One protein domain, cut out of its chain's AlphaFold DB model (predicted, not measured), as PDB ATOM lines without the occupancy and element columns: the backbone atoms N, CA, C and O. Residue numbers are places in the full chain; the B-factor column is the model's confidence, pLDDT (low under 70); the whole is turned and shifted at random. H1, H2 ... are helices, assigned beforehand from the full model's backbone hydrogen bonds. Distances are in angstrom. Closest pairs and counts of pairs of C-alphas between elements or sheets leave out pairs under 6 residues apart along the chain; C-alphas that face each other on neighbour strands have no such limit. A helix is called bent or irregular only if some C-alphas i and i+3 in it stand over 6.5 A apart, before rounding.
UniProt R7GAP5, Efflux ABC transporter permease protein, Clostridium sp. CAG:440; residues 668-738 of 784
ATOM      1  N   GLU A 668     -25.256  34.090 -46.977       67.44
ATOM      2  CA  GLU A 668     -24.580  33.087 -47.805       67.44
ATOM      3  C   GLU A 668     -23.080  33.007 -47.470       67.44
ATOM      4  O   GLU A 668     -22.389  34.025 -47.346       67.44
ATOM      5  N   GLY A 669     -22.567  31.788 -47.282       60.56
ATOM      6  CA  GLY A 669     -21.142  31.547 -47.071       60.56
ATOM      7  C   GLY A 669     -20.398  31.524 -48.402       60.56
ATOM      8  O   GLY A 669     -20.744  30.733 -49.268       60.56
ATOM      9  N   LYS A 670     -19.366  32.361 -48.555       65.94
ATOM     10  CA  LYS A 670     -18.430  32.306 -49.690       65.94
ATOM     11  C   LYS A 670     -17.112  31.650 -49.266       65.94
ATOM     12  O   LYS A 670     -16.745  31.747 -48.093       65.94
ATOM     13  N   ASN A 671     -16.403  31.048 -50.224       70.81
ATOM     14  CA  ASN A 671     -15.056  30.496 -50.030       70.81
ATOM     15  C   ASN A 671     -14.104  31.572 -49.477       70.81
ATOM     16  O   ASN A 671     -14.181  32.745 -49.862       70.81
ATOM     17  N   ILE A 672     -13.222  31.188 -48.553       79.12
ATOM     18  CA  ILE A 672     -12.276  32.112 -47.906       79.12
ATOM     19  C   ILE A 672     -10.941  32.079 -48.646       79.12
ATOM     20  O   ILE A 672     -10.515  31.036 -49.119       79.12
ATOM     21  N   PHE A 673     -10.215  33.198 -48.667       76.94
ATOM     22  CA  PHE A 673      -8.837  33.239 -49.167       76.94
ATOM     23  C   PHE A 673      -7.899  32.236 -48.464       76.94
ATOM     24  O   PHE A 673      -7.042  31.658 -49.121       76.94
ATOM     25  N   LEU A 674      -8.100  31.955 -47.167       76.12
ATOM     26  CA  LEU A 674      -7.297  30.966 -46.433       76.12
ATOM     27  C   LEU A 674      -7.467  29.527 -46.948       76.12
ATOM     28  O   LEU A 674      -6.577  28.715 -46.734       76.12
ATOM     29  N   GLU A 675      -8.550  29.214 -47.668       81.75
ATOM     30  CA  GLU A 675      -8.730  27.902 -48.312       81.75
ATOM     31  C   GLU A 675      -7.737  27.688 -49.464       81.75
ATOM     32  O   GLU A 675      -7.485  26.552 -49.851       81.75
ATOM     33  N   LYS A 676      -7.136  28.771 -49.980       79.38
ATOM     34  CA  LYS A 676      -6.126  28.740 -51.045       79.38
ATOM     35  C   LYS A 676      -4.695  28.528 -50.537       79.38
ATOM     36  O   LYS A 676      -3.789  28.479 -51.359       79.38
ATOM     37  N   ILE A 677      -4.476  28.421 -49.220       86.50
ATOM     38  CA  ILE A 677      -3.159  28.169 -48.608       86.50
ATOM     39  C   ILE A 677      -3.182  26.759 -47.989       86.50
ATOM     40  O   ILE A 677      -3.550  26.606 -46.817       86.50
ATOM     41  N   PRO A 678      -2.812  25.705 -48.747       78.19
ATOM     42  CA  PRO A 678      -3.040  24.319 -48.340       78.19
ATOM     43  C   PRO A 678      -2.299  23.944 -47.056       78.19
ATOM     44  O   PRO A 678      -2.860  23.244 -46.218       78.19
ATOM     45  N   SER A 679      -1.076  24.450 -46.858       83.50
ATOM     46  CA  SER A 679      -0.229  24.129 -45.698       83.50
ATOM     47  C   SER A 679      -0.811  24.578 -44.359       83.50
ATOM     48  O   SER A 679      -0.560  23.943 -43.335       83.50
ATOM     49  N   PHE A 680      -1.591  25.661 -44.360       81.75
ATOM     50  CA  PHE A 680      -2.272  26.170 -43.171       81.75
ATOM     51  C   PHE A 680      -3.675  25.564 -43.038       81.75
ATOM     52  O   PHE A 680      -4.073  25.141 -41.957       81.75
ATOM     53  N   TRP A 681      -4.423  25.462 -44.145       85.38
ATOM     54  CA  TRP A 681      -5.820  25.024 -44.117       85.38
ATOM     55  C   TRP A 681      -5.996  23.519 -43.891       85.38
ATOM     56  O   TRP A 681      -6.962  23.105 -43.250       85.38
ATOM     57  N   SER A 682      -5.081  22.679 -44.380       83.19
ATOM     58  CA  SER A 682      -5.171  21.221 -44.217       83.19
ATOM     59  C   SER A 682      -5.022  20.786 -42.754       83.19
ATOM     60  O   SER A 682      -5.741  19.884 -42.329       83.19
ATOM     61  N   LYS A 683      -4.192  21.494 -41.971       86.56
ATOM     62  CA  LYS A 683      -3.879  21.208 -40.556       86.56
ATOM     63  C   LYS A 683      -4.958  21.649 -39.555       86.56
ATOM     64  O   LYS A 683      -4.924  21.236 -38.401       86.56
ATOM     65  N   LEU A 684      -5.914  22.487 -39.965       84.88
ATOM     66  CA  LEU A 684      -6.977  22.973 -39.077       84.88
ATOM     67  C   LEU A 684      -8.086  21.928 -38.881       84.88
ATOM     68  O   LEU A 684      -8.573  21.328 -39.848       84.88
ATOM     69  N   SER A 685      -8.553  21.779 -37.635       88.56
ATOM     70  CA  SER A 685      -9.713  20.939 -37.321       88.56
ATOM     71  C   SER A 685     -10.989  21.482 -37.978       88.56
ATOM     72  O   SER A 685     -11.099  22.666 -38.317       88.56
ATOM     73  N   PHE A 686     -11.981  20.610 -38.160       85.56
ATOM     74  CA  PHE A 686     -13.266  20.965 -38.766       85.56
ATOM     75  C   PHE A 686     -13.944  22.162 -38.073       85.56
ATOM     76  O   PHE A 686     -14.442  23.066 -38.748       85.56
ATOM     77  N   LEU A 687     -13.885  22.225 -36.738       85.12
ATOM     78  CA  LEU A 687     -14.438  23.336 -35.960       85.12
ATOM     79  C   LEU A 687     -13.716  24.658 -36.254       85.12
ATOM     80  O   LEU A 687     -14.378  25.671 -36.478       85.12
ATOM     81  N   PHE A 688     -12.382  24.656 -36.359       85.31
ATOM     82  CA  PHE A 688     -11.626  25.857 -36.733       85.31
ATOM     83  C   PHE A 688     -11.942  26.317 -38.157       85.31
ATOM     84  O   PHE A 688     -12.141  27.512 -38.381       85.31
ATOM     85  N   LYS A 689     -12.077  25.388 -39.112       85.62
ATOM     86  CA  LYS A 689     -12.493  25.704 -40.490       85.62
ATOM     87  C   LYS A 689     -13.860  26.400 -40.513       85.62
ATOM     88  O   LYS A 689     -14.030  27.395 -41.219       85.62
ATOM     89  N   ILE A 690     -14.816  25.942 -39.699       81.56
ATOM     90  CA  ILE A 690     -16.130  26.588 -39.545       81.56
ATOM     91  C   ILE A 690     -16.013  27.960 -38.871       81.56
ATOM     92  O   ILE A 690     -16.637  28.913 -39.339       81.56
ATOM     93  N   CYS A 691     -15.205  28.100 -37.818       82.75
ATOM     94  CA  CYS A 691     -14.979  29.381 -37.144       82.75
ATOM     95  C   CYS A 691     -14.391  30.428 -38.097       82.75
ATOM     96  O   CYS A 691     -14.937  31.529 -38.193       82.75
ATOM     97  N   PHE A 692     -13.356  30.081 -38.869       84.44
ATOM     98  CA  PHE A 692     -12.802  30.966 -39.898       84.44
ATOM     99  C   PHE A 692     -13.861  31.321 -40.948       84.44
ATOM    100  O   PHE A 692     -14.039  32.502 -41.257       84.44
ATOM    101  N   ARG A 693     -14.641  30.348 -41.443       80.94
ATOM    102  CA  ARG A 693     -15.757  30.616 -42.375       80.94
ATOM    103  C   ARG A 693     -16.778  31.578 -41.784       80.94
ATOM    104  O   ARG A 693     -17.202  32.498 -42.476       80.94
ATOM    105  N   ASN A 694     -17.128  31.433 -40.510       80.12
ATOM    106  CA  ASN A 694     -18.055  32.327 -39.821       80.12
ATOM    107  C   ASN A 694     -17.473  33.736 -39.633       80.12
ATOM    108  O   ASN A 694     -18.154  34.720 -39.924       80.12
ATOM    109  N   ILE A 695     -16.206  33.860 -39.242       82.44
ATOM    110  CA  ILE A 695     -15.505  35.147 -39.127       82.44
ATOM    111  C   ILE A 695     -15.519  35.897 -40.469       82.44
ATOM    112  O   ILE A 695     -15.958  37.050 -40.541       82.44
ATOM    113  N   PHE A 696     -15.132  35.224 -41.556       80.88
ATOM    114  CA  PHE A 696     -15.122  35.810 -42.898       80.88
ATOM    115  C   PHE A 696     -16.521  35.946 -43.522       80.88
ATOM    116  O   PHE A 696     -16.693  36.728 -44.456       80.88
ATOM    117  N   ARG A 697     -17.547  35.266 -43.000       79.25
ATOM    118  CA  ARG A 697     -18.962  35.492 -43.352       79.25
ATOM    119  C   ARG A 697     -19.491  36.791 -42.734       79.25
ATOM    120  O   ARG A 697     -20.256  37.519 -43.370       79.25
ATOM    121  N   TYR A 698     -19.045  37.141 -41.527       77.12
ATOM    122  CA  TYR A 698     -19.455  38.351 -40.803       77.12
ATOM    123  C   TYR A 698     -18.358  39.431 -40.758       77.12
ATOM    124  O   TYR A 698     -18.195  40.100 -39.740       77.12
ATOM    125  N   LYS A 699     -17.666  39.687 -41.883       79.00
ATOM    126  CA  LYS A 699     -16.510  40.618 -41.971       79.00
ATOM    127  C   LYS A 699     -16.740  41.987 -41.321       79.00
ATOM    128  O   LYS A 699     -15.861  42.501 -40.649       79.00
ATOM    129  N   ARG A 700     -17.938  42.569 -41.472       76.44
ATOM    130  CA  ARG A 700     -18.276  43.867 -40.849       76.44
ATOM    131  C   ARG A 700     -18.210  43.823 -39.322       76.44
ATOM    132  O   ARG A 700     -17.706  44.757 -38.720       76.44
ATOM    133  N   ARG A 701     -18.702  42.736 -38.719       75.62
ATOM    134  CA  ARG A 701     -18.652  42.521 -37.269       75.62
ATOM    135  C   ARG A 701     -17.219  42.258 -36.814       75.62
ATOM    136  O   ARG A 701     -16.833  42.786 -35.780       75.62
ATOM    137  N   LEU A 702     -16.443  41.497 -37.594       82.19
ATOM    138  CA  LEU A 702     -15.021  41.265 -37.326       82.19
ATOM    139  C   LEU A 702     -14.252  42.590 -37.243       82.19
ATOM    140  O   LEU A 702     -13.696  42.878 -36.194       82.19
ATOM    141  N   PHE A 703     -14.260  43.404 -38.306       83.25
ATOM    142  CA  PHE A 703     -13.508  44.668 -38.339       83.25
ATOM    143  C   PHE A 703     -13.934  45.626 -37.229       83.25
ATOM    144  O   PHE A 703     -13.098  46.202 -36.552       83.25
ATOM    145  N   MET A 704     -15.237  45.749 -36.999       78.00
ATOM    146  CA  MET A 704     -15.798  46.575 -35.933       78.00
ATOM    147  C   MET A 704     -15.348  46.127 -34.535       78.00
ATOM    148  O   MET A 704     -14.996  46.965 -33.712       78.00
ATOM    149  N   THR A 705     -15.320  44.815 -34.278       80.00
ATOM    150  CA  THR A 705     -14.841  44.261 -33.001       80.00
ATOM    151  C   THR A 705     -13.328  44.430 -32.869       80.00
ATOM    152  O   THR A 705     -12.853  44.820 -31.813       80.00
ATOM    153  N   LEU A 706     -12.576  44.191 -33.947       85.94
ATOM    154  CA  LEU A 706     -11.120  44.313 -33.970       85.94
ATOM    155  C   LEU A 706     -10.674  45.757 -33.739       85.94
ATOM    156  O   LEU A 706      -9.806  45.970 -32.911       85.94
ATOM    157  N   ILE A 707     -11.288  46.737 -34.407       83.94
ATOM    158  CA  ILE A 707     -10.961  48.157 -34.207       83.94
ATOM    159  C   ILE A 707     -11.362  48.606 -32.799       83.94
ATOM    160  O   ILE A 707     -10.605  49.330 -32.165       83.94
ATOM    161  N   GLY A 708     -12.513  48.155 -32.285       79.56
ATOM    162  CA  GLY A 708     -12.931  48.461 -30.915       79.56
ATOM    163  C   GLY A 708     -11.948  47.923 -29.872       79.56
ATOM    164  O   GLY A 708     -11.474  48.682 -29.034       79.56
ATOM    165  N   ILE A 709     -11.588  46.636 -29.964       85.38
ATOM    166  CA  ILE A 709     -10.609  46.010 -29.063       85.38
ATOM    167  C   ILE A 709      -9.238  46.662 -29.236       85.38
ATOM    168  O   ILE A 709      -8.645  47.059 -28.244       85.38
ATOM    169  N   ALA A 710      -8.755  46.834 -30.469       87.69
ATOM    170  CA  ALA A 710      -7.464  47.462 -30.737       87.69
ATOM    171  C   ALA A 710      -7.400  48.893 -30.189       87.69
ATOM    172  O   ALA A 710      -6.404  49.249 -29.573       87.69
ATOM    173  N   GLY A 711      -8.464  49.686 -30.349       82.44
ATOM    174  CA  GLY A 711      -8.554  51.038 -29.800       82.44
ATOM    175  C   GLY A 711      -8.505  51.049 -28.271       82.44
ATOM    176  O   GLY A 711      -7.723  51.796 -27.692       82.44
ATOM    177  N   CYS A 712      -9.275  50.182 -27.606       81.44
ATOM    178  CA  CYS A 712      -9.234  50.056 -26.147       81.44
ATOM    179  C   CYS A 712      -7.865  49.565 -25.644       81.44
ATOM    180  O   CYS A 712      -7.318  50.145 -24.712       81.44
ATOM    181  N   THR A 713      -7.287  48.539 -26.274       89.06
ATOM    182  CA  THR A 713      -5.962  48.016 -25.914       89.06
ATOM    183  C   THR A 713      -4.872  49.057 -26.151       89.06
ATOM    184  O   THR A 713      -3.990  49.192 -25.313       89.06
ATOM    185  N   MET A 714      -4.946  49.832 -27.237       86.69
ATOM    186  CA  MET A 714      -4.009  50.922 -27.519       86.69
ATOM    187  C   MET A 714      -4.071  52.006 -26.440       86.69
ATOM    188  O   MET A 714      -3.023  52.470 -26.003       86.69
ATOM    189  N   LEU A 715      -5.267  52.383 -25.973       83.12
ATOM    190  CA  LEU A 715      -5.427  53.367 -24.896       83.12
ATOM    191  C   LEU A 715      -4.829  52.870 -23.575       83.12
ATOM    192  O   LEU A 715      -4.061  53.593 -22.944       83.12
ATOM    193  N   VAL A 716      -5.123  51.625 -23.187       88.69
ATOM    194  CA  VAL A 716      -4.552  51.016 -21.973       88.69
ATOM    195  C   VAL A 716      -3.031  50.902 -22.087       88.69
ATOM    196  O   VAL A 716      -2.317  51.298 -21.171       88.69
ATOM    197  N   TYR A 717      -2.528  50.423 -23.227       91.50
ATOM    198  CA  TYR A 717      -1.095  50.313 -23.479       91.50
ATOM    199  C   TYR A 717      -0.406  51.676 -23.449       91.50
ATOM    200  O   TYR A 717       0.671  51.781 -22.884       91.50
ATOM    201  N   THR A 718      -1.029  52.728 -23.988       85.38
ATOM    202  CA  THR A 718      -0.474  54.091 -23.939       85.38
ATOM    203  C   THR A 718      -0.350  54.583 -22.498       85.38
ATOM    204  O   THR A 718       0.683  55.137 -22.144       85.38
ATOM    205  N   GLY A 719      -1.355  54.340 -21.648       84.25
ATOM    206  CA  GLY A 719      -1.288  54.697 -20.228       84.25
ATOM    207  C   GLY A 719      -0.177  53.955 -19.477       84.25
ATOM    208  O   GLY A 719       0.583  54.575 -18.738       84.25
ATOM    209  N   ILE A 720      -0.036  52.646 -19.716       90.94
ATOM    210  CA  ILE A 720       1.036  51.832 -19.118       90.94
ATOM    211  C   ILE A 720       2.406  52.262 -19.652       90.94
ATOM    212  O   ILE A 720       3.329  52.434 -18.870       90.94
ATOM    213  N   ALA A 721       2.538  52.484 -20.960       89.50
ATOM    214  CA  ALA A 721       3.783  52.918 -21.584       89.50
ATOM    215  C   ALA A 721       4.214  54.304 -21.090       89.50
ATOM    216  O   ALA A 721       5.400  54.526 -20.873       89.50
ATOM    217  N   LEU A 722       3.267  55.224 -20.875       81.50
ATOM    218  CA  LEU A 722       3.550  56.526 -20.275       81.50
ATOM    219  C   LEU A 722       4.048  56.368 -18.833       81.50
ATOM    220  O   LEU A 722       5.052  56.974 -18.476       81.50
ATOM    221  N   ASN A 723       3.390  55.529 -18.025       86.44
ATOM    222  CA  ASN A 723       3.811  55.248 -16.650       86.44
ATOM    223  C   ASN A 723       5.208  54.607 -16.590       86.44
ATOM    224  O   ASN A 723       6.050  55.066 -15.828       86.44
ATOM    225  N   ASP A 724       5.469  53.610 -17.438       90.06
ATOM    226  CA  ASP A 724       6.777  52.960 -17.565       90.06
ATOM    227  C   ASP A 724       7.858  53.960 -17.996       90.06
ATOM    228  O   ASP A 724       8.935  54.015 -17.410       90.06
ATOM    229  N   THR A 725       7.540  54.827 -18.964       87.75
ATOM    230  CA  THR A 725       8.463  55.871 -19.427       87.75
ATOM    231  C   THR A 725       8.795  56.852 -18.306       87.75
ATOM    232  O   THR A 725       9.966  57.150 -18.112       87.75
ATOM    233  N   ILE A 726       7.800  57.334 -17.552       82.06
ATOM    234  CA  ILE A 726       8.010  58.287 -16.449       82.06
ATOM    235  C   ILE A 726       8.821  57.647 -15.317       82.06
ATOM    236  O   ILE A 726       9.760  58.266 -14.824       82.06
ATOM    237  N   ASN A 727       8.508  56.411 -14.924       85.75
ATOM    238  CA  ASN A 727       9.201  55.747 -13.818       85.75
ATOM    239  C   ASN A 727      10.651  55.387 -14.169       85.75
ATOM    240  O   ASN A 727      11.532  55.495 -13.320       85.75
ATOM    241  N   ASN A 728      10.913  55.019 -15.425       86.62
ATOM    242  CA  ASN A 728      12.234  54.567 -15.857       86.62
ATOM    243  C   ASN A 728      13.092  55.689 -16.465       86.62
ATOM    244  O   ASN A 728      14.247  55.438 -16.812       86.62
ATOM    245  N   ILE A 729      12.575  56.919 -16.627       86.69
ATOM    246  CA  ILE A 729      13.340  58.004 -17.265       86.69
ATOM    247  C   ILE A 729      14.584  58.359 -16.458       86.69
ATOM    248  O   ILE A 729      15.645  58.525 -17.044       86.69
ATOM    249  N   ALA A 730      14.481  58.424 -15.127       80.06
ATOM    250  CA  ALA A 730      15.613  58.744 -14.265       80.06
ATOM    251  C   ALA A 730      16.659  57.623 -14.296       80.06
ATOM    252  O   ALA A 730      17.840  57.895 -14.500       80.06
ATOM    253  N   GLU A 731      16.231  56.364 -14.179       85.56
ATOM    254  CA  GLU A 731      17.140  55.216 -14.235       85.56
ATOM    255  C   GLU A 731      17.852  55.126 -15.591       85.56
ATOM    256  O   GLU A 731      19.065  54.957 -15.632       85.56
ATOM    257  N   ARG A 732      17.154  55.355 -16.709       86.19
ATOM    258  CA  ARG A 732      17.797  55.421 -18.031       86.19
ATOM    259  C   ARG A 732      18.693  56.643 -18.189       86.19
ATOM    260  O   ARG A 732      19.785  56.530 -18.740       86.19
ATOM    261  N   GLN A 733      18.261  57.810 -17.713       79.94
ATOM    262  CA  GLN A 733      19.027  59.050 -17.826       79.94
ATOM    263  C   GLN A 733      20.340  58.973 -17.040       79.94
ATOM    264  O   GLN A 733      21.365  59.428 -17.540       79.94
ATOM    265  N   PHE A 734      20.322  58.401 -15.834       80.44
ATOM    266  CA  PHE A 734      21.484  58.323 -14.943       80.44
ATOM    267  C   PHE A 734      22.229  56.982 -14.989       80.44
ATOM    268  O   PHE A 734      23.369  56.916 -14.543       80.44
ATOM    269  N   GLY A 735      21.621  55.929 -15.534       80.31
ATOM    270  CA  GLY A 735      22.249  54.624 -15.748       80.31
ATOM    271  C   GLY A 735      22.834  54.478 -17.152       80.31
ATOM    272  O   GLY A 735      24.036  54.264 -17.302       80.31
ATOM    273  N   ASP A 736      21.995  54.628 -18.182       82.50
ATOM    274  CA  ASP A 736      22.366  54.322 -19.572       82.50
ATOM    275  C   ASP A 736      22.943  55.534 -20.321       82.50
ATOM    276  O   ASP A 736      23.869  55.393 -21.122       82.50
ATOM    277  N   VAL A 737      22.388  56.731 -20.096       82.12
ATOM    278  CA  VAL A 737      22.740  57.947 -20.855       82.12
ATOM    279  C   VAL A 737      23.906  58.694 -20.208       82.12
ATOM    280  O   VAL A 737      24.928  58.931 -20.855       82.12
ATOM    281  N   ARG A 738      23.798  59.057 -18.923       77.19
ATOM    282  CA  ARG A 738      24.906  59.628 -18.142       77.19
ATOM    283  C   ARG A 738      25.779  58.509 -17.580       77.19
ATOM    284  O   ARG A 738      25.808  58.265 -16.382       77.19
TER     285      ARG A 738
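Overview. This is residues 668 to 738 of the 784 residues of the protein "Efflux ABC transporter permease protein" of Clostridium sp. CAG:440 (UniProt R7GAP5). A small head, made of the short helices H1 and H2, the helix H3 and the first turn of H4, bears one long helical arm, residues 704 to 738, that sticks out from it. H3 and H4a meet near their ends as an L, and at the far end of the arm the chain turns again, into the short arm H4b. The printed part has 71 residues with four named helices, H1, H2, H3 and H4 in that order, and no named strand; the class is all helix. The whole is extended, with a radius of gyration of the C-alphas of 21.2 A, and spans 61 by 27 by 17 A, the arm making the length.

Along the chain. H1, residues 673 to 676, begins with C-alpha 673 at (-8.837, 33.239, -49.167). H2 is residues 678 to 681. H3, residues 686 to 697, is 16.3 A long from first to last C-alpha. H4, residues 699 to 737, was assigned as one helix by its hydrogen bonds, but it is bent: C-alphas 727 and 730 are 7.1 A apart. Its arm H4a, residues 699 to 727, is 41.0 A long and begins with C-alpha 699 at (-16.510, 40.618, -41.971). Its arm H4b, residues 730 to 737, is 9.7 A long and ends with C-alpha 737 at (22.740, 57.947, -20.855).

Arrangement. H1 and H2 only just touch, and only at the corner by their link, with 3 pairs of C-alphas within 8 A; the closest are those of Glu 675 and Trp 681, 5.9 A apart. H2 and H3 are close but not clearly touching, the closest C-alphas being those of Trp 681 and Lys 689 at 7.6 A. H1 and H3 are near each other, with 8 pairs of C-alphas within 10 A. H3 and H4a are close but not clearly touching, with the C-alphas of Ile 695 and Leu 702 closest at 6.4 A. Their lines are about perpendicular, at 87 degrees. The lines of H4a and H4b are also about perpendicular, at 87 degrees. H3 and H4b are apart, and H1 and H2 are both apart from H4a and from H4b. Each O i to N i+4 pair is within hydrogen-bond range in H3 and H4a, and 3 of 4 are in H4b; H1 and H2 are too short for such a pair, and each has its 1 O i to N i+3 pair within range.

Size, cuts and confidence. The C-alphas of Glu 668 and Arg 738, the two farthest apart, are 63.5 A apart. Residues 704 to 738, of which 704 to 737 belong to H4, stand free; the other 36 residues span 27 by 18 by 18 A. The printed part has no cut, and the links H1 to H2, H2 to H3 and H3 to H4 are tight. The mean pLDDT of the printed part is 82.2, and residues 668 to 670 are under 70.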